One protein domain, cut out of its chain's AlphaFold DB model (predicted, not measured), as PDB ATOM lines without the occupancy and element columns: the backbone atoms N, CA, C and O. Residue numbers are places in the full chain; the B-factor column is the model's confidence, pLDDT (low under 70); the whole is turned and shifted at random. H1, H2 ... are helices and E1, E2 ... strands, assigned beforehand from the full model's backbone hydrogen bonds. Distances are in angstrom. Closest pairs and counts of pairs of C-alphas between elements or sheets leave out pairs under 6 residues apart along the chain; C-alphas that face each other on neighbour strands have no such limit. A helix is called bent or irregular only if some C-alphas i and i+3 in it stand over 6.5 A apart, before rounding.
ATOM      1  N   TYR A 487     185.486 125.835  93.728       77.62
ATOM      2  CA  TYR A 487     185.107 126.590  92.540       77.62
ATOM      3  C   TYR A 487     185.740 127.987  92.531       77.62
ATOM      4  O   TYR A 487     186.120 128.518  93.584       77.62
ATOM      5  N   PRO A 488     185.838 128.626  91.350       77.25
ATOM      6  CA  PRO A 488     186.267 130.006  91.271       77.25
ATOM      7  C   PRO A 488     185.341 130.918  92.076       77.25
ATOM      8  O   PRO A 488     184.135 130.697  92.215       77.25
ATOM      9  N   SER A 489     185.929 131.980  92.603       76.31
ATOM     10  CA  SER A 489     185.206 133.054  93.265       76.31
ATOM     11  C   SER A 489     184.221 133.783  92.361       76.31
ATOM     12  O   SER A 489     184.499 133.934  91.170       76.31
ATOM     13  N   LEU A 490     183.234 134.453  92.964       77.62
ATOM     14  CA  LEU A 490     182.344 135.379  92.262       77.62
ATOM     15  C   LEU A 490     183.106 136.391  91.392       77.62
ATOM     16  O   LEU A 490     182.760 136.573  90.232       77.62
ATOM     17  N   PHE A 491     184.139 137.053  91.928       77.44
ATOM     18  CA  PHE A 491     184.823 138.109  91.173       77.44
ATOM     19  C   PHE A 491     185.561 137.552  89.951       77.44
ATOM     20  O   PHE A 491     185.439 138.112  88.871       77.44
ATOM     21  N   THR A 492     186.261 136.425  90.107       78.88
ATOM     22  CA  THR A 492     186.938 135.740  88.989       78.88
ATOM     23  C   THR A 492     185.950 135.339  87.889       78.88
ATOM     24  O   THR A 492     186.274 135.459  86.714       78.88
ATOM     25  N   GLU A 493     184.739 134.919  88.258       80.31
ATOM     26  CA  GLU A 493     183.691 134.534  87.302       80.31
ATOM     27  C   GLU A 493     183.112 135.738  86.547       80.31
ATOM     28  O   GLU A 493     182.829 135.650  85.352       80.31
ATOM     29  N   ILE A 494     182.914 136.875  87.225       83.94
ATOM     30  CA  ILE A 494     182.196 138.008  86.628       83.94
ATOM     31  C   ILE A 494     183.101 139.097  86.051       83.94
ATOM     32  O   ILE A 494     182.611 139.872  85.236       83.94
ATOM     33  N   GLU A 495     184.378 139.187  86.426       81.69
ATOM     34  CA  GLU A 495     185.291 140.269  86.005       81.69
ATOM     35  C   GLU A 495     185.395 140.381  84.473       81.69
ATOM     36  O   GLU A 495     185.350 141.477  83.910       81.69
ATOM     37  N   SER A 496     185.428 139.246  83.772       80.31
ATOM     38  CA  SER A 496     185.426 139.192  82.305       80.31
ATOM     39  C   SER A 496     184.029 139.225  81.679       80.31
ATOM     40  O   SER A 496     183.906 139.219  80.453       80.31
ATOM     41  N   SER A 497     182.960 139.230  82.479       83.31
ATOM     42  CA  SER A 497     181.594 139.156  81.959       83.31
ATOM     43  C   SER A 497     181.179 140.446  81.250       83.31
ATOM     44  O   SER A 497     181.574 141.560  81.609       83.31
ATOM     45  N   VAL A 498     180.300 140.304  80.256       84.69
ATOM     46  CA  VAL A 498     179.682 141.449  79.572       84.69
ATOM     47  C   VAL A 498     178.871 142.296  80.556       84.69
ATOM     48  O   VAL A 498     178.878 143.521  80.454       84.69
ATOM     49  N   TRP A 499     178.198 141.664  81.524       87.06
ATOM     50  CA  TRP A 499     177.422 142.376  82.539       87.06
ATOM     51  C   TRP A 499     178.312 143.284  83.390       87.06
ATOM     52  O   TRP A 499     178.015 144.469  83.500       87.06
ATOM     53  N   PHE A 500     179.429 142.783  83.927       86.06
ATOM     54  CA  PHE A 500     180.311 143.566  84.804       86.06
ATOM     55  C   PHE A 500     180.921 144.779  84.091       86.06
ATOM     56  O   PHE A 500     181.067 145.849  84.682       86.06
ATOM     57  N   ASN A 501     181.205 144.635  82.796       85.62
ATOM     58  CA  ASN A 501     181.841 145.670  81.991       85.62
ATOM     59  C   ASN A 501     180.862 146.686  81.377       85.62
ATOM     60  O   ASN A 501     181.318 147.658  80.786       85.62
ATOM     61  N   ARG A 502     179.535 146.524  81.491       87.69
ATOM     62  CA  ARG A 502     178.558 147.502  80.963       87.69
ATOM     63  C   ARG A 502     178.350 148.668  81.932       87.69
ATOM     64  O   ARG A 502     178.185 148.472  83.129       87.69
ATOM     65  N   GLY A 503     178.298 149.899  81.421       84.88
ATOM     66  CA  GLY A 503     178.118 151.087  82.268       84.88
ATOM     67  C   GLY A 503     176.828 151.075  83.101       84.88
ATOM     68  O   GLY A 503     176.877 151.275  84.310       84.88
ATOM     69  N   TRP A 504     175.676 150.793  82.485       85.25
ATOM     70  CA  TRP A 504     174.364 150.866  83.151       85.25
ATOM     71  C   TRP A 504     174.143 149.792  84.229       85.25
ATOM     72  O   TRP A 504     173.355 150.001  85.147       85.25
ATOM     73  N   THR A 505     174.875 148.677  84.185       87.19
ATOM     74  CA  THR A 505     174.790 147.622  85.210       87.19
ATOM     75  C   THR A 505     175.491 148.029  86.512       87.19
ATOM     76  O   THR A 505     175.389 147.339  87.527       87.19
ATOM     77  N   PHE A 506     176.214 149.161  86.527       85.19
ATOM     78  CA  PHE A 506     176.864 149.667  87.738       85.19
ATOM     79  C   PHE A 506     175.829 150.015  88.800       85.19
ATOM     80  O   PHE A 506     175.929 149.562  89.939       85.19
ATOM     81  N   GLN A 507     174.812 150.791  88.422       82.19
ATOM     82  CA  GLN A 507     173.748 151.178  89.343       82.19
ATOM     83  C   GLN A 507     172.903 149.975  89.780       82.19
ATOM     84  O   GLN A 507     172.495 149.923  90.938       82.19
ATOM     85  N   GLU A 508     172.706 148.971  88.916       85.50
ATOM     86  CA  GLU A 508     172.040 147.724  89.311       85.50
ATOM     87  C   GLU A 508     172.777 147.049  90.469       85.50
ATOM     88  O   GLU A 508     172.171 146.729  91.492       85.50
ATOM     89  N   ALA A 509     174.096 146.887  90.335       81.50
ATOM     90  CA  ALA A 509     174.933 146.281  91.360       81.50
ATOM     91  C   ALA A 509     174.973 147.127  92.641       81.50
ATOM     92  O   ALA A 509     174.801 146.608  93.745       81.50
ATOM     93  N   ALA A 510     175.154 148.443  92.494       78.75
ATOM     94  CA  ALA A 510     175.332 149.358  93.611       78.75
ATOM     95  C   ALA A 510     174.066 149.507  94.472       78.75
ATOM     96  O   ALA A 510     174.170 149.557  95.699       78.75
ATOM     97  N   PHE A 511     172.877 149.573  93.863       79.19
ATOM     98  CA  PHE A 511     171.624 149.867  94.576       79.19
ATOM     99  C   PHE A 511     170.807 148.637  94.972       79.19
ATOM    100  O   PHE A 511     169.912 148.742  95.820       79.19
ATOM    101  N   SER A 512     171.117 147.464  94.423       81.00
ATOM    102  CA  SER A 512     170.413 146.235  94.779       81.00
ATOM    103  C   SER A 512     170.595 145.873  96.254       81.00
ATOM    104  O   SER A 512     171.690 145.894  96.813       81.00
ATOM    105  N   LYS A 513     169.493 145.504  96.918       79.19
ATOM    106  CA  LYS A 513     169.528 145.008  98.309       79.19
ATOM    107  C   LYS A 513     170.053 143.575  98.388       79.19
ATOM    108  O   LYS A 513     170.613 143.175  99.409       79.19
ATOM    109  N   ARG A 514     169.793 142.802  97.332       80.19
ATOM    110  CA  ARG A 514     170.117 141.386  97.164       80.19
ATOM    111  C   ARG A 514     170.350 141.140  95.680       80.19
ATOM    112  O   ARG A 514     169.594 141.669  94.872       80.19
ATOM    113  N   ILE A 515     171.362 140.355  95.346       83.12
ATOM    114  CA  ILE A 515     171.697 139.963  93.979       83.12
ATOM    115  C   ILE A 515     171.950 138.462  93.981       83.12
ATOM    116  O   ILE A 515     172.632 137.950  94.867       83.12
ATOM    117  N   PHE A 516     171.406 137.774  92.985       85.69
ATOM    118  CA  PHE A 516     171.811 136.417  92.652       85.69
ATOM    119  C   PHE A 516     172.658 136.459  91.384       85.69
ATOM    120  O   PHE A 516     172.224 137.010  90.374       85.69
ATOM    121  N   PHE A 517     173.854 135.883  91.445       82.12
ATOM    122  CA  PHE A 517     174.704 135.652  90.288       82.12
ATOM    123  C   PHE A 517     174.624 134.184  89.915       82.12
ATOM    124  O   PHE A 517     175.010 133.318  90.699       82.12
ATOM    125  N   PHE A 518     174.141 133.922  88.711       82.50
ATOM    126  CA  PHE A 518     174.195 132.603  88.105       82.50
ATOM    127  C   PHE A 518     175.427 132.573  87.208       82.50
ATOM    128  O   PHE A 518     175.431 133.207  86.154       82.50
ATOM    129  N   THR A 519     176.490 131.909  87.658       78.50
ATOM    130  CA  THR A 519     177.705 131.730  86.855       78.50
ATOM    131  C   THR A 519     177.785 130.302  86.329       78.50
ATOM    132  O   THR A 519     176.944 129.455  86.656       78.50
ATOM    133  N   THR A 520     178.778 130.034  85.482       76.06
ATOM    134  CA  THR A 520     179.034 128.689  84.963       76.06
ATOM    135  C   THR A 520     179.370 127.717  86.085       76.06
ATOM    136  O   THR A 520     178.844 126.611  86.085       76.06
ATOM    137  N   SER A 521     180.176 128.135  87.063       78.25
ATOM    138  CA  SER A 521     180.678 127.242  88.113       78.25
ATOM    139  C   SER A 521     179.707 127.041  89.275       78.25
ATOM    140  O   SER A 521     179.503 125.910  89.702       78.25
ATOM    141  N   GLN A 522     179.105 128.114  89.801       78.56
ATOM    142  CA  GLN A 522     178.169 128.025  90.928       78.56
ATOM    143  C   GLN A 522     177.246 129.246  91.012       78.56
ATOM    144  O   GLN A 522     177.484 130.288  90.399       78.56
ATOM    145  N   THR A 523     176.178 129.128  91.799       82.94
ATOM    146  CA  THR A 523     175.320 130.273  92.122       82.94
ATOM    147  C   THR A 523     175.874 131.023  93.325       82.94
ATOM    148  O   THR A 523     176.218 130.415  94.340       82.94
ATOM    149  N   PHE A 524     175.884 132.353  93.248       81.19
ATOM    150  CA  PHE A 524     176.211 133.220  94.374       81.19
ATOM    151  C   PHE A 524     175.003 134.059  94.769       81.19
ATOM    152  O   PHE A 524     174.376 134.709  93.937       81.19
ATOM    153  N   PHE A 525     174.716 134.103  96.061       80.62
ATOM    154  CA  PHE A 525     173.849 135.102  96.660       80.62
ATOM    155  C   PHE A 525     174.709 136.185  97.295       80.62
ATOM    156  O   PHE A 525     175.568 135.895  98.126       80.62
ATOM    157  N   LEU A 526     174.437 137.438  96.964       77.56
ATOM    158  CA  LEU A 526     175.089 138.592  97.558       77.56
ATOM    159  C   LEU A 526     174.044 139.531  98.157       77.56
ATOM    160  O   LEU A 526     173.094 139.940  97.493       77.56
ATOM    161  N   CYS A 527     174.239 139.925  99.409       72.56
ATOM    162  CA  CYS A 527     173.500 141.016 100.031       72.56
ATOM    163  C   CYS A 527     174.462 141.955 100.765       72.56
ATOM    164  O   CYS A 527     175.680 141.774 100.742       72.56
ATOM    165  N   ARG A 528     173.915 142.973 101.435       68.12
ATOM    166  CA  ARG A 528     174.740 143.980 102.115       68.12
ATOM    167  C   ARG A 528     175.596 143.397 103.246       68.12
ATOM    168  O   ARG A 528     176.734 143.804 103.456       68.12
ATOM    169  N   GLU A 529     175.083 142.394 103.942       63.09
ATOM    170  CA  GLU A 529     175.756 141.827 105.111       63.09
ATOM    171  C   GLU A 529     176.675 140.670 104.720       63.09
ATOM    172  O   GLU A 529     177.842 140.623 105.112       63.09
ATOM    173  N   THR A 530     176.186 139.773 103.868       66.38
ATOM    174  CA  THR A 530     176.802 138.468 103.628       66.38
ATOM    175  C   THR A 530     176.760 138.058 102.157       66.38
ATOM    176  O   THR A 530     175.971 138.581 101.363       66.38
ATOM    177  N   MET A 531     177.629 137.109 101.811       74.00
ATOM    178  CA  MET A 531     177.656 136.415 100.532       74.00
ATOM    179  C   MET A 531     177.632 134.910 100.792       74.00
ATOM    180  O   MET A 531     178.408 134.417 101.613       74.00
ATOM    181  N   TYR A 532     176.787 134.201 100.053       74.25
ATOM    182  CA  TYR A 532     176.708 132.745 100.059       74.25
ATOM    183  C   TYR A 532     176.939 132.198  98.658       74.25
ATOM    184  O   TYR A 532     176.625 132.855  97.667       74.25
ATOM    185  N   CYS A 533     177.457 130.982  98.589       75.50
ATOM    186  CA  CYS A 533     177.575 130.214  97.359       75.50
ATOM    187  C   CYS A 533     177.246 128.743  97.625       75.50
ATOM    188  O   CYS A 533     177.111 128.340  98.782       75.50
ATOM    189  N   GLU A 534     177.098 127.950  96.567       75.12
ATOM    190  CA  GLU A 534     176.705 126.537  96.669       75.12
ATOM    191  C   GLU A 534     177.701 125.706  97.504       75.12
ATOM    192  O   GLU A 534     177.282 124.806  98.224       75.12
ATOM    193  N   GLU A 535     178.991 126.065  97.514       72.00
ATOM    194  CA  GLU A 535     180.020 125.416  98.350       72.00
ATOM    195  C   GLU A 535     180.081 125.896  99.809       72.00
ATOM    196  O   GLU A 535     180.908 125.423 100.593       72.00
ATOM    197  N   SER A 536     179.250 126.862 100.207       68.69
ATOM    198  CA  SER A 536     179.254 127.343 101.590       68.69
ATOM    199  C   SER A 536     178.792 126.226 102.535       68.69
ATOM    200  O   SER A 536     177.668 125.747 102.430       68.69
ATOM    201  N   VAL A 537     179.649 125.810 103.476       58.47
ATOM    202  CA  VAL A 537     179.309 124.773 104.464       58.47
ATOM    203  C   VAL A 537     178.419 125.367 105.558       58.47
ATOM    204  O   VAL A 537     178.838 126.247 106.314       58.47
ATOM    205  N   TRP A 538     177.185 124.869 105.635       55.12
ATOM    206  CA  TRP A 538     176.160 125.307 106.588       55.12
ATOM    207  C   TRP A 538     176.178 124.525 107.903       55.12
ATOM    208  O   TRP A 538     175.813 125.061 108.946       55.12
ATOM    209  N   GLU A 539     176.613 123.267 107.858       49.22
ATOM    210  CA  GLU A 539     176.473 122.315 108.956       49.22
ATOM    211  C   GLU A 539     177.796 122.164 109.707       49.22
ATOM    212  O   GLU A 539     178.635 121.328 109.375       49.22
ATOM    213  N   VAL A 540     177.992 122.984 110.739       47.88
ATOM    214  CA  VAL A 540     178.956 122.668 111.795       47.88
ATOM    215  C   VAL A 540     178.139 122.314 113.034       47.88
ATOM    216  O   VAL A 540     177.548 123.215 113.632       47.88
ATOM    217  N   PRO A 541     178.057 121.028 113.424       42.03
ATOM    218  CA  PRO A 541     177.518 120.667 114.727       42.03
ATOM    219  C   PRO A 541     178.296 121.438 115.805       42.03
ATOM    220  O   PRO A 541     179.521 121.345 115.864       42.03
ATOM    221  N   ASP A 542     177.587 122.238 116.603       52.69
ATOM    222  CA  ASP A 542     178.107 123.007 117.746       52.69
ATOM    223  C   ASP A 542     179.139 124.124 117.453       52.69
ATOM    224  O   ASP A 542     179.878 124.527 118.354       52.69
ATOM    225  N   GLY A 543     179.190 124.679 116.232       49.59
ATOM    226  CA  GLY A 543     180.129 125.758 115.881       49.59
ATOM    227  C   GLY A 543     179.502 126.964 115.177       49.59
ATOM    228  O   GLY A 543     178.571 126.824 114.388       49.59
ATOM    229  N   ASP A 544     180.054 128.160 115.414       49.75
ATOM    230  CA  ASP A 544     179.775 129.340 114.587       49.75
ATOM    231  C   ASP A 544     180.163 129.040 113.126       49.75
ATOM    232  O   ASP A 544     181.281 128.598 112.848       49.75
ATOM    233  N   SER A 545     179.245 129.277 112.182       50.94
ATOM    234  CA  SER A 545     179.450 129.015 110.749       50.94
ATOM    235  C   SER A 545     180.756 129.645 110.233       50.94
ATOM    236  O   SER A 545     180.870 130.864 110.076       50.94
ATOM    237  N   MET A 546     181.748 128.806 109.905       48.12
ATOM    238  CA  MET A 546     183.027 129.240 109.324       48.12
ATOM    239  C   MET A 546     182.873 129.874 107.928       48.12
ATOM    240  O   MET A 546     183.755 130.627 107.504       48.12
ATOM    241  N   ALA A 547     181.760 129.625 107.225       48.25
ATOM    242  CA  ALA A 547     181.498 130.157 105.886       48.25
ATOM    243  C   ALA A 547     181.402 131.694 105.872       48.25
ATOM    244  O   ALA A 547     181.896 132.346 104.949       48.25
ATOM    245  N   ALA A 548     180.857 132.296 106.936       45.53
ATOM    246  CA  ALA A 548     180.790 133.750 107.068       45.53
ATOM    247  C   ALA A 548     182.183 134.388 107.235       45.53
ATOM    248  O   ALA A 548     182.430 135.471 106.701       45.53
ATOM    249  N   TRP A 549     183.108 133.716 107.936       45.31
ATOM    250  CA  TRP A 549     184.469 134.208 108.195       45.31
ATOM    251  C   TRP A 549     185.403 134.038 106.990       45.31
ATOM    252  O   TRP A 549     186.184 134.944 106.685       45.31
ATOM    253  N   ALA A 550     185.318 132.903 106.286       46.19
ATOM    254  CA  ALA A 550     186.151 132.621 105.113       46.19
ATOM    255  C   ALA A 550     185.960 133.668 103.998       46.19
ATOM    256  O   ALA A 550     186.929 134.071 103.357       46.19
ATOM    257  N   ASN A 551     184.742 134.200 103.854       48.34
ATOM    258  CA  ASN A 551     184.386 135.175 102.821       48.34
ATOM    259  C   ASN A 551     184.510 136.651 103.243       48.34
ATOM    260  O   ASN A 551     184.297 137.529 102.411       48.34
ATOM    261  N   THR A 552     184.823 136.981 104.504       45.97
ATOM    262  CA  THR A 552     184.847 138.390 104.976       45.97
ATOM    263  C   THR A 552     186.236 139.021 105.074       45.97
ATOM    264  O   THR A 552     186.321 140.251 105.136       45.97
ATOM    265  N   LYS A 553     187.323 138.235 105.073       50.19
ATOM    266  CA  LYS A 553     188.701 138.738 105.289       50.19
ATOM    267  C   LYS A 553     189.671 138.536 104.120       50.19
ATOM    268  O   LYS A 553     190.853 138.844 104.259       50.19
ATOM    269  N   THR A 554     189.207 138.046 102.977       56.41
ATOM    270  CA  THR A 554     190.045 137.867 101.782       56.41
ATOM    271  C   THR A 554     190.160 139.165 100.971       56.41
ATOM    272  O   THR A 554     189.309 140.050 101.060       56.41
ATOM    273  N   ILE A 555     191.207 139.284 100.141       57.38
ATOM    274  CA  ILE A 555     191.367 140.377  99.151       57.38
ATOM    275  C   ILE A 555     190.115 140.492  98.266       57.38
ATOM    276  O   ILE A 555     189.661 141.574  97.898       57.38
ATOM    277  N   GLU A 556     189.519 139.348  97.974       57.19
ATOM    278  CA  GLU A 556     188.318 139.191  97.177       57.19
ATOM    279  C   GLU A 556     187.053 139.739  97.848       57.19
ATOM    280  O   GLU A 556     186.251 140.403  97.197       57.19
ATOM    281  N   ALA A 557     186.929 139.582  99.170       58.22
ATOM    282  CA  ALA A 557     185.887 140.232  99.959       58.22
ATOM    283  C   ALA A 557     185.951 141.765  99.841       58.22
ATOM    284  O   ALA A 557     184.916 142.434  99.883       58.22
ATOM    285  N   GLY A 558     187.162 142.315  99.681       61.09
ATOM    286  CA  GLY A 558     187.397 143.721  99.345       61.09
ATOM    287  C   GLY A 558     186.798 144.093  97.988       61.09
ATOM    288  O   GLY A 558     185.971 144.996  97.928       61.09
ATOM    289  N   ARG A 559     187.104 143.325  96.938       61.97
ATOM    290  CA  ARG A 559     186.566 143.543  95.579       61.97
ATOM    291  C   ARG A 559     185.041 143.390  95.496       61.97
ATOM    292  O   ARG A 559     184.376 144.090  94.742       61.97
ATOM    293  N   ILE A 560     184.445 142.530  96.321       62.50
ATOM    294  CA  ILE A 560     182.980 142.411  96.434       62.50
ATOM    295  C   ILE A 560     182.364 143.638  97.127       62.50
ATOM    296  O   ILE A 560     181.257 144.057  96.782       62.50
ATOM    297  N   LYS A 561     183.067 144.261  98.084       59.94
ATOM    298  CA  LYS A 561     182.659 145.574  98.617       59.94
ATOM    299  C   LYS A 561     182.732 146.666  97.542       59.94
ATOM    300  O   LYS A 561     181.941 147.597  97.616       59.94
ATOM    301  N   ASP A 562     183.597 146.525  96.537       60.44
ATOM    302  CA  ASP A 562     183.668 147.436  95.381       60.44
ATOM    303  C   ASP A 562     182.550 147.207  94.344       60.44
ATOM    304  O   ASP A 562     182.250 148.090  93.548       60.44
ATOM    305  N   LEU A 563     181.880 146.052  94.361       63.53
ATOM    306  CA  LEU A 563     180.692 145.776  93.536       63.53
ATOM    307  C   LEU A 563     179.418 146.379  94.127       63.53
ATOM    308  O   LEU A 563     178.603 146.969  93.422       63.53
ATOM    309  N   MET A 564     179.263 146.245  95.442       66.25
ATOM    310  CA  MET A 564     178.221 146.913  96.207       66.25
ATOM    311  C   MET A 564     178.857 148.065  96.984       66.25
ATOM    312  O   MET A 564     178.935 148.016  98.203       66.25
ATOM    313  N   ILE A 565     179.326 149.124  96.324       62.81
ATOM    314  CA  ILE A 565     179.987 150.244  97.037       62.81
ATOM    315  C   ILE A 565     179.066 150.870  98.103       62.81
ATOM    316  O   ILE A 565     179.530 151.396  99.114       62.81
ATOM    317  N   LEU A 566     177.746 150.726  97.943       58.69
ATOM    318  CA  LEU A 566     176.726 151.145  98.912       58.69
ATOM    319  C   LEU A 566     176.405 150.079  99.986       58.69
ATOM    320  O   LEU A 566     175.427 150.208 100.720       58.69
ATOM    321  N   ARG A 567     177.217 149.021 100.096       53.56
ATOM    322  CA  ARG A 567     177.055 147.871 101.005       53.56
ATOM    323  C   ARG A 567     177.060 148.250 102.482       53.56
ATOM    324  O   ARG A 567     176.284 147.689 103.245       53.56
ATOM    325  N   ASN A 568     177.908 149.200 102.874       51.59
ATOM    326  CA  ASN A 568     178.175 149.522 104.281       51.59
ATOM    327  C   ASN A 568     177.458 150.779 104.794       51.59
ATOM    328  O   ASN A 568     177.727 151.226 105.910       51.59
ATOM    329  N   SER A 569     176.581 151.399 104.006       50.09
ATOM    330  CA  SER A 569     175.992 152.669 104.409       50.09
ATOM    331  C   SER A 569     174.761 152.444 105.296       50.09
ATOM    332  O   SER A 569     173.648 152.224 104.823       50.09
ATOM    333  N   ASN A 570     174.932 152.654 106.604       48.19
ATOM    334  CA  ASN A 570     173.858 153.116 107.501       48.19
ATOM    335  C   ASN A 570     173.413 154.551 107.111       48.19
ATOM    336  O   ASN A 570     173.277 155.428 107.960       48.19
ATOM    337  N   GLY A 571     173.270 154.826 105.808       48.31
ATOM    338  CA  GLY A 571     173.097 156.169 105.260       48.31
ATOM    339  C   GLY A 571     174.340 157.060 105.363       48.31
ATOM    340  O   GLY A 571     174.194 158.269 105.494       48.31
ATOM    341  N   SER A 572     175.553 156.494 105.365       48.84
ATOM    342  CA  SER A 572     176.803 157.267 105.365       48.84
ATOM    343  C   SER A 572     177.691 156.968 104.159       48.84
ATOM    344  O   SER A 572     177.774 155.825 103.713       48.84
ATOM    345  N   TYR A 573     178.391 158.004 103.703       54.59
ATOM    346  CA  TYR A 573     179.372 158.011 102.616       54.59
ATOM    347  C   TYR A 573     180.339 156.803 102.640       54.59
ATOM    348  O   TYR A 573     180.884 156.503 103.708       54.59
ATOM    349  N   PRO A 574     180.586 156.112 101.506       56.94
ATOM    350  CA  PRO A 574     181.555 155.021 101.442       56.94
ATOM    351  C   PRO A 574     182.975 155.506 101.765       56.94
ATOM    352  O   PRO A 574     183.332 156.658 101.514       56.94
ATOM    353  N   GLU A 575     183.806 154.623 102.318       50.06
ATOM    354  CA  GLU A 575     185.213 154.918 102.611       50.06
ATOM    355  C   GLU A 575     185.969 155.179 101.290       50.06
ATOM    356  O   GLU A 575     186.125 154.281 100.456       50.06
ATOM    357  N   GLY A 576     186.362 156.442 101.072       58.47
ATOM    358  CA  GLY A 576     186.907 156.953  99.804       58.47
ATOM    359  C   GLY A 576     185.870 157.476  98.791       58.47
ATOM    360  O   GLY A 576     186.218 157.585  97.622       58.47
ATOM    361  N   GLY A 577     184.621 157.731  99.216       67.50
ATOM    362  CA  GLY A 577     183.403 157.877  98.389       67.50
ATOM    363  C   GLY A 577     183.383 158.904  97.252       67.50
ATOM    364  O   GLY A 577     184.399 159.492  96.967       67.50
ATOM    365  N   TYR A 578     182.255 159.067  96.548       74.69
ATOM    366  CA  TYR A 578     182.112 159.630  95.183       74.69
ATOM    367  C   TYR A 578     183.202 159.213  94.185       74.69
ATOM    368  O   TYR A 578     182.925 158.428  93.288       74.69
ATOM    369  N   TYR A 579     184.434 159.696  94.332       76.69
ATOM    370  CA  TYR A 579     185.554 159.462  93.428       76.69
ATOM    371  C   TYR A 579     185.953 157.989  93.320       76.69
ATOM    372  O   TYR A 579     186.279 157.552  92.222       76.69
ATOM    373  N   ARG A 580     185.853 157.193  94.396       75.50
ATOM    374  CA  ARG A 580     186.013 155.726  94.302       75.50
ATOM    375  C   ARG A 580     184.918 155.087  93.450       75.50
ATOM    376  O   ARG A 580     185.196 154.231  92.619       75.50
ATOM    377  N   SER A 581     183.669 155.514  93.628       78.12
ATOM    378  CA  SER A 581     182.546 155.017  92.828       78.12
ATOM    379  C   SER A 581     182.688 155.439  91.363       78.12
ATOM    380  O   SER A 581     182.466 154.626  90.471       78.12
ATOM    381  N   ALA A 582     183.096 156.687  91.119       81.00
ATOM    382  CA  ALA A 582     183.371 157.212  89.788       81.00
ATOM    383  C   ALA A 582     184.536 156.465  89.122       81.00
ATOM    384  O   ALA A 582     184.488 156.190  87.926       81.00
ATOM    385  N   GLU A 583     185.563 156.077  89.880       80.00
ATOM    386  CA  GLU A 583     186.669 155.268  89.371       80.00
ATOM    387  C   GLU A 583     186.203 153.874  88.925       80.00
ATOM    388  O   GLU A 583     186.494 153.468  87.804       80.00
ATOM    389  N   GLU A 584     185.429 153.157  89.746       78.44
ATOM    390  CA  GLU A 584     184.906 151.836  89.355       78.44
ATOM    391  C   GLU A 584     183.927 151.910  88.180       78.44
ATOM    392  O   GLU A 584     183.882 151.020  87.330       78.44
ATOM    393  N   TYR A 585     183.157 152.989  88.092       84.38
ATOM    394  CA  TYR A 585     182.240 153.222  86.986       84.38
ATOM    395  C   TYR A 585     182.949 153.556  85.673       84.38
ATOM    396  O   TYR A 585     182.592 153.025  84.624       84.38
ATOM    397  N   THR A 586     183.980 154.402  85.719       82.00
ATOM    398  CA  THR A 586     184.708 154.842  84.516       82.00
ATOM    399  C   THR A 586     185.547 153.741  83.869       82.00
ATOM    400  O   THR A 586     185.910 153.880  82.703       82.00
ATOM    401  N   LYS A 587     185.791 152.624  84.567       80.50
ATOM    402  CA  LYS A 587     186.363 151.395  83.986       80.50
ATOM    403  C   LYS A 587     185.402 150.670  83.039       80.50
ATOM    404  O   LYS A 587     185.844 149.815  82.275       80.50
ATOM    405  N   ARG A 588     184.101 150.970  83.096       84.69
ATOM    406  CA  ARG A 588     183.073 150.269  82.323       84.69
ATOM    407  C   ARG A 588     182.893 150.859  80.927       84.69
ATOM    408  O   ARG A 588     183.081 152.049  80.685       84.69
ATOM    409  N   THR A 589     182.454 150.012  80.010       85.75
ATOM    410  CA  THR A 589     182.194 150.330  78.609       85.75
ATOM    411  C   THR A 589     180.757 150.811  78.416       85.75
ATOM    412  O   THR A 589     179.794 150.205  78.897       85.75
ATOM    413  N   LEU A 590     180.604 151.895  77.658       82.62
ATOM    414  CA  LEU A 590     179.314 152.422  77.217       82.62
ATOM    415  C   LEU A 590     179.117 152.116  75.733       82.62
ATOM    416  O   LEU A 590     180.032 152.320  74.939       82.62
ATOM    417  N   CYS A 591     177.914 151.673  75.362       81.50
ATOM    418  CA  CYS A 591     177.541 151.526  73.952       81.50
ATOM    419  C   CYS A 591     177.472 152.901  73.270       81.50
ATOM    420  O   CYS A 591     177.998 153.090  72.176       81.50
ATOM    421  N   TYR A 592     176.899 153.886  73.969       80.38
ATOM    422  CA  TYR A 592     176.856 155.277  73.543       80.38
ATOM    423  C   TYR A 592     177.572 156.151  74.581       80.38
ATOM    424  O   TYR A 592     177.125 156.229  75.725       80.38
ATOM    425  N   PRO A 593     178.659 156.861  74.218       79.38
ATOM    426  CA  PRO A 593     179.395 157.715  75.161       79.38
ATOM    427  C   PRO A 593     178.544 158.805  75.833       79.38
ATOM    428  O   PRO A 593     178.914 159.320  76.885       79.38
ATOM    429  N   GLN A 594     177.419 159.155  75.208       78.50
ATOM    430  CA  GLN A 594     176.432 160.144  75.646       78.50
ATOM    431  C   GLN A 594     175.708 159.705  76.928       78.50
ATOM    432  O   GLN A 594     175.335 160.539  77.749       78.50
ATOM    433  N   ASP A 595     175.562 158.393  77.127       83.31
ATOM    434  CA  ASP A 595     174.796 157.812  78.231       83.31
ATOM    435  C   ASP A 595     175.559 157.800  79.549       83.31
ATOM    436  O   ASP A 595     175.053 157.289  80.544       83.31
ATOM    437  N   ILE A 596     176.762 158.376  79.594       85.62
ATOM    438  CA  ILE A 596     177.586 158.336  80.799       85.62
ATOM    439  C   ILE A 596     176.890 158.960  82.016       85.62
ATOM    440  O   ILE A 596     177.034 158.473  83.130       85.62
ATOM    441  N   LEU A 597     176.094 160.015  81.828       86.19
ATOM    442  CA  LEU A 597     175.334 160.596  82.938       86.19
ATOM    443  C   LEU A 597     174.054 159.813  83.226       86.19
ATOM    444  O   LEU A 597     173.720 159.629  84.391       86.19
ATOM    445  N   HIS A 598     173.367 159.304  82.199       85.19
ATOM    446  CA  HIS A 598     172.155 158.498  82.379       85.19
ATOM    447  C   HIS A 598     172.448 157.199  83.142       85.19
ATOM    448  O   HIS A 598     171.737 156.862  84.083       85.19
ATOM    449  N   ALA A 599     173.548 156.520  82.811       84.38
ATOM    450  CA  ALA A 599     174.017 155.319  83.502       84.38
ATOM    451  C   ALA A 599     174.633 155.598  84.891       84.38
ATOM    452  O   ALA A 599     174.983 154.657  85.603       84.38
ATOM    453  N   TRP A 600     174.762 156.873  85.275       85.56
ATOM    454  CA  TRP A 600     175.240 157.340  86.581       85.56
ATOM    455  C   TRP A 600     174.150 158.049  87.405       85.56
ATOM    456  O   TRP A 600     174.374 158.428  88.557       85.56
ATOM    457  N   ALA A 601     172.951 158.227  86.838       87.12
ATOM    458  CA  ALA A 601     171.918 159.107  87.374       87.12
ATOM    459  C   ALA A 601     171.461 158.704  88.781       87.12
ATOM    460  O   ALA A 601     171.306 159.566  89.642       87.12
ATOM    461  N   ALA A 602     171.323 157.402  89.047       81.94
ATOM    462  CA  ALA A 602     170.941 156.917  90.371       81.94
ATOM    463  C   ALA A 602     171.986 157.265  91.448       81.94
ATOM    464  O   ALA A 602     171.629 157.568  92.584       81.94
ATOM    465  N   VAL A 603     173.279 157.265  91.096       80.81
ATOM    466  CA  VAL A 603     174.359 157.647  92.022       80.81
ATOM    467  C   VAL A 603     174.357 159.149  92.273       80.81
ATOM    468  O   VAL A 603     174.514 159.561  93.419       80.81
ATOM    469  N   ILE A 604     174.133 159.958  91.231       82.12
ATOM    470  CA  ILE A 604     173.949 161.410  91.370       82.12
ATOM    471  C   ILE A 604     172.778 161.705  92.309       82.12
ATOM    472  O   ILE A 604     172.959 162.418  93.290       82.12
ATOM    473  N   GLN A 605     171.613 161.108  92.060       84.62
ATOM    474  CA  GLN A 605     170.429 161.317  92.889       84.62
ATOM    475  C   GLN A 605     170.681 160.908  94.345       84.62
ATOM    476  O   GLN A 605     170.390 161.663  95.267       84.62
ATOM    477  N   TRP A 606     171.272 159.731  94.560       79.25
ATOM    478  CA  TRP A 606     171.606 159.250  95.899       79.25
ATOM    479  C   TRP A 606     172.564 160.191  96.641       79.25
ATOM    480  O   TRP A 606     172.394 160.416  97.838       79.25
ATOM    481  N   MET A 607     173.543 160.763  95.934       75.69
ATOM    482  CA  MET A 607     174.462 161.761  96.482       75.69
ATOM    483  C   MET A 607     173.744 163.067  96.826       75.69
ATOM    484  O   MET A 607     173.965 163.607  97.903       75.69
ATOM    485  N   GLU A 608     172.885 163.575  95.943       80.25
ATOM    486  CA  GLU A 608     172.138 164.820  96.162       80.25
ATOM    487  C   GLU A 608     171.167 164.724  97.350       80.25
ATOM    488  O   GLU A 608     170.963 165.705  98.066       80.25
ATOM    489  N   GLU A 609     170.600 163.540  97.589       79.31
ATOM    490  CA  GLU A 609     169.648 163.271  98.672       79.31
ATOM    491  C   GLU A 609     170.314 162.963 100.033       79.31
ATOM    492  O   GLU A 609     169.618 162.877 101.055       79.31
ATOM    493  N   ASP A 610     171.644 162.808 100.094       71.81
ATOM    494  CA  ASP A 610     172.358 162.517 101.342       71.81
ATOM    495  C   ASP A 610     172.272 163.702 102.320       71.81
ATOM    496  O   ASP A 610     172.758 164.806 102.083       71.81
ATOM    497  N   LYS A 611     171.664 163.473 103.488       62.84
ATOM    498  CA  LYS A 611     171.410 164.534 104.477       62.84
ATOM    499  C   LYS A 611     172.670 165.086 105.151       62.84
ATOM    500  O   LYS A 611     172.577 166.104 105.833       62.84
ATOM    501  N   LYS A 612     173.810 164.396 105.049       63.41
ATOM    502  CA  LYS A 612     175.057 164.738 105.745       63.41
ATOM    503  C   LYS A 612     176.111 165.317 104.802       63.41
ATOM    504  O   LYS A 612     176.858 166.194 105.227       63.41
ATOM    505  N   TRP A 613     176.165 164.835 103.564       65.12
ATOM    506  CA  TRP A 613     177.175 165.197 102.563       65.12
ATOM    507  C   TRP A 613     176.571 165.571 101.204       65.12
ATOM    508  O   TRP A 613     177.285 165.582 100.203       65.12
ATOM    509  N   GLY A 614     175.265 165.836 101.157       69.00
ATOM    510  CA  GLY A 614     174.561 166.137  99.922       69.00
ATOM    511  C   GLY A 614     175.097 167.379  99.229       69.00
ATOM    512  O   GLY A 614     175.204 168.451  99.827       69.00
ATOM    513  N   SER A 615     175.403 167.225  97.945       76.19
ATOM    514  CA  SER A 615     175.772 168.322  97.061       76.19
ATOM    515  C   SER A 615     175.090 168.145  95.724       76.19
ATOM    516  O   SER A 615     175.146 167.068  95.133       76.19
ATOM    517  N   THR A 616     174.532 169.239  95.209       83.88
ATOM    518  CA  THR A 616     174.091 169.318  93.817       83.88
ATOM    519  C   THR A 616     175.240 168.925  92.898       83.88
ATOM    520  O   THR A 616     176.382 169.367  93.089       83.88
ATOM    521  N   CYS A 617     174.938 168.091  91.911       83.62
ATOM    522  CA  CYS A 617     175.898 167.640  90.924       83.62
ATOM    523  C   CYS A 617     175.678 168.367  89.597       83.62
ATOM    524  O   CYS A 617     174.555 168.609  89.163       83.62
ATOM    525  N   SER A 618     176.770 168.699  88.914       84.00
ATOM    526  CA  SER A 618     176.743 169.300  87.583       84.00
ATOM    527  C   SER A 618     177.652 168.505  86.660       84.00
ATOM    528  O   SER A 618     178.850 168.401  86.911       84.00
ATOM    529  N   PHE A 619     177.081 167.932  85.595       83.31
ATOM    530  CA  PHE A 619     177.783 167.020  84.676       83.31
ATOM    531  C   PHE A 619     178.536 165.900  85.413       83.31
ATOM    532  O   PHE A 619     179.668 165.562  85.088       83.31
ATOM    533  N   GLY A 620     177.898 165.345  86.445       79.25
ATOM    534  CA  GLY A 620     178.460 164.298  87.289       79.25
ATOM    535  C   GLY A 620     179.260 164.812  88.482       79.25
ATOM    536  O   GLY A 620     179.291 164.104  89.479       79.25
ATOM    537  N   LEU A 621     179.839 166.018  88.453       83.06
ATOM    538  CA  LEU A 621     180.706 166.527  89.526       83.06
ATOM    539  C   LEU A 621     179.922 167.173  90.687       83.06
ATOM    540  O   LEU A 621     179.102 168.058  90.424       83.06
ATOM    541  N   PRO A 622     180.219 166.835  91.957       83.81
ATOM    542  CA  PRO A 622     179.691 167.552  93.121       83.81
ATOM    543  C   PRO A 622     180.190 169.005  93.161       83.81
ATOM    544  O   PRO A 622     181.396 169.262  93.108       83.81
ATOM    545  N   LEU A 623     179.269 169.973  93.229       83.88
ATOM    546  CA  LEU A 623     179.598 171.403  93.187       83.88
ATOM    547  C   LEU A 623     180.325 171.912  94.442       83.88
ATOM    548  O   LEU A 623     181.154 172.816  94.341       83.88
ATOM    549  N   ASP A 624     180.055 171.336  95.610       81.62
ATOM    550  CA  ASP A 624     180.758 171.640  96.862       81.62
ATOM    551  C   ASP A 624     182.257 171.282  96.809       81.62
ATOM    552  O   ASP A 624     183.093 171.952  97.419       81.62
ATOM    553  N   GLN A 625     182.600 170.262  96.023       76.38
ATOM    554  CA  GLN A 625     183.954 169.763  95.799       76.38
ATOM    555  C   GLN A 625     184.490 170.137  94.418       76.38
ATOM    556  O   GLN A 625     185.510 169.595  93.997       76.38
ATOM    557  N   PHE A 626     183.862 171.092  93.724       81.50
ATOM    558  CA  PHE A 626     184.181 171.421  92.332       81.50
ATOM    559  C   PHE A 626     185.683 171.635  92.102       81.50
ATOM    560  O   PHE A 626     186.270 171.026  91.213       81.50
ATOM    561  N   GLY A 627     186.343 172.425  92.959       79.38
ATOM    562  CA  GLY A 627     187.784 172.678  92.851       79.38
ATOM    563  C   GLY A 627     188.654 171.424  93.007       79.38
ATOM    564  O   GLY A 627     189.676 171.306  92.336       79.38
ATOM    565  N   PHE A 628     188.242 170.479  93.853       76.75
ATOM    566  CA  PHE A 628     188.927 169.196  94.027       76.75
ATOM    567  C   PHE A 628     188.642 168.258  92.845       76.75
ATOM    568  O   PHE A 628     189.551 167.609  92.331       76.75
ATOM    569  N   GLY A 629     187.398 168.262  92.355       77.81
ATOM    570  CA  GLY A 629     186.945 167.482  91.207       77.81
ATOM    571  C   GLY A 629     187.650 167.833  89.903       77.81
ATOM    572  O   GLY A 629     187.965 166.929  89.141       77.81
ATOM    573  N   LEU A 630     188.005 169.106  89.689       79.56
ATOM    574  CA  LEU A 630     188.818 169.524  88.535       79.56
ATOM    575  C   LEU A 630     190.209 168.869  88.501       79.56
ATOM    576  O   LEU A 630     190.822 168.763  87.438       79.56
ATOM    577  N   GLY A 631     190.736 168.476  89.664       76.19
ATOM    578  CA  GLY A 631     192.016 167.782  89.788       76.19
ATOM    579  C   GLY A 631     191.901 166.259  89.723       76.19
ATOM    580  O   GLY A 631     192.929 165.586  89.615       76.19
TER     581      GLY A 631
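This is residues 487 to 631 of the 653 residues of the protein "F-box domain-containing protein" of Fusarium oxysporum (UniProt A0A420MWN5). Picture an elongated, loosely joined model: short helices H3 and H8 lie side by side with H6 close by, and a small sheet of three strands, E1 to E3, lies toward one end of the long axis. The last residue of H5, Leu 563, comes up to H3 at Ala 509, where the two helices make a corner; the loop of residues 534 to 545 reaches out past the sheet, and residues 609 to 625 with H9 make the far end. The printed part has 145 residues with nine named helices and three named strands, in the order H1 H2 H3 E1 E2 E3 H4 H5 H6 H7 H8 H9; the sheet runs E1 E2 E3, antiparallel throughout. The class is mostly helix, though under half of the residues, 70 of 145, are in named elements. It is only just compact, close to loose, with a radius of gyration of the C-alphas of 17.1 A, and spans 56 by 34 by 23 A.

Start at H1, residues 490 to 494, and go on to H2, residues 498 to 501: they are close but not clearly touching, with their closest C-alphas, Ile 494 and Phe 500, 6.1 A apart. H2 is likewise close but not clearly touching to H3, residues 505 to 511; the closest C-alphas, Trp 499 and Thr 505, are 6.4 A apart. Next come E1, residues 514 to 518, E2, residues 523 to 527, and E3, residues 531 to 533, a meander, each strand the antiparallel neighbour of the one before. In the hairpin of E1 and E2, at 165 degrees, look for N 515 and O 526 within hydrogen-bond range at 2.8 A; in the hairpin of E2 and E3, at 168 degrees, N 525 and O 532 are 2.8 A apart. H1 only grazes this sheet with residues 490 to 494, and H4, residues 546 to 550, only grazes it with residues 547 to 548. H5, residues 555 to 563, only just touches H1, with 3 pairs of C-alphas within 8 A, the closest being Phe 491 and Glu 556 at 7.0 A. H5 also only just touches H3, with 3 such pairs, the closest being Ala 509 and Leu 563 at 6.2 A; their lines are about perpendicular at 85 degrees. H6, residues 579 to 586, is close but not clearly touching to H3, at a shallow tilt of 31 degrees, opposite ways; the closest C-alphas, Phe 506 and Tyr 585, are 6.5 A apart. H7, residues 593 to 596, and H8, residues 598 to 608, meet only through their link. H8 touches H3, closest at the C-alphas of Gln 507 and Ala 602, 6.5 A, at a shallow tilt of 20 degrees, the same way. H6 and H8 are near each other, while H9, residues 626 to 629, is apart from H8. Every O i to N i+4 pair is within hydrogen-bond range in H1, H3, H4, H5 and H6, and 5 of 7 are in H8; H2, H7 and H9 are too short for such a pair.

Find C-alpha 490 at (182.344, 135.379, 92.262), where H1 begins. H3 runs 10.1 A from first to last C-alpha, E1 13.3 A and E2 13.5 A. H5 runs 13.2 A, H6 10.1 A and H8 15.2 A, from C-alpha 598 at (172.155, 158.498, 82.379). H8 is irregular: C-alphas 599 and 602 are 7.7 A apart. H9 ends at C-alpha 629, (186.945, 167.482, 91.207).

The two C-alphas farthest apart, those of Pro 541 and Gly 627, are 57.4 A apart. The printed part has no cut. The long links are E3 to H4, H5 to H6 and H8 to H9; in the last, residues 617 to 618 pair antiparallel with residues 621 to 622. The mean pLDDT of the printed part is 72.3, and 49 residues are under 70: 528 to 530, 536 to 577 and 611 to 614.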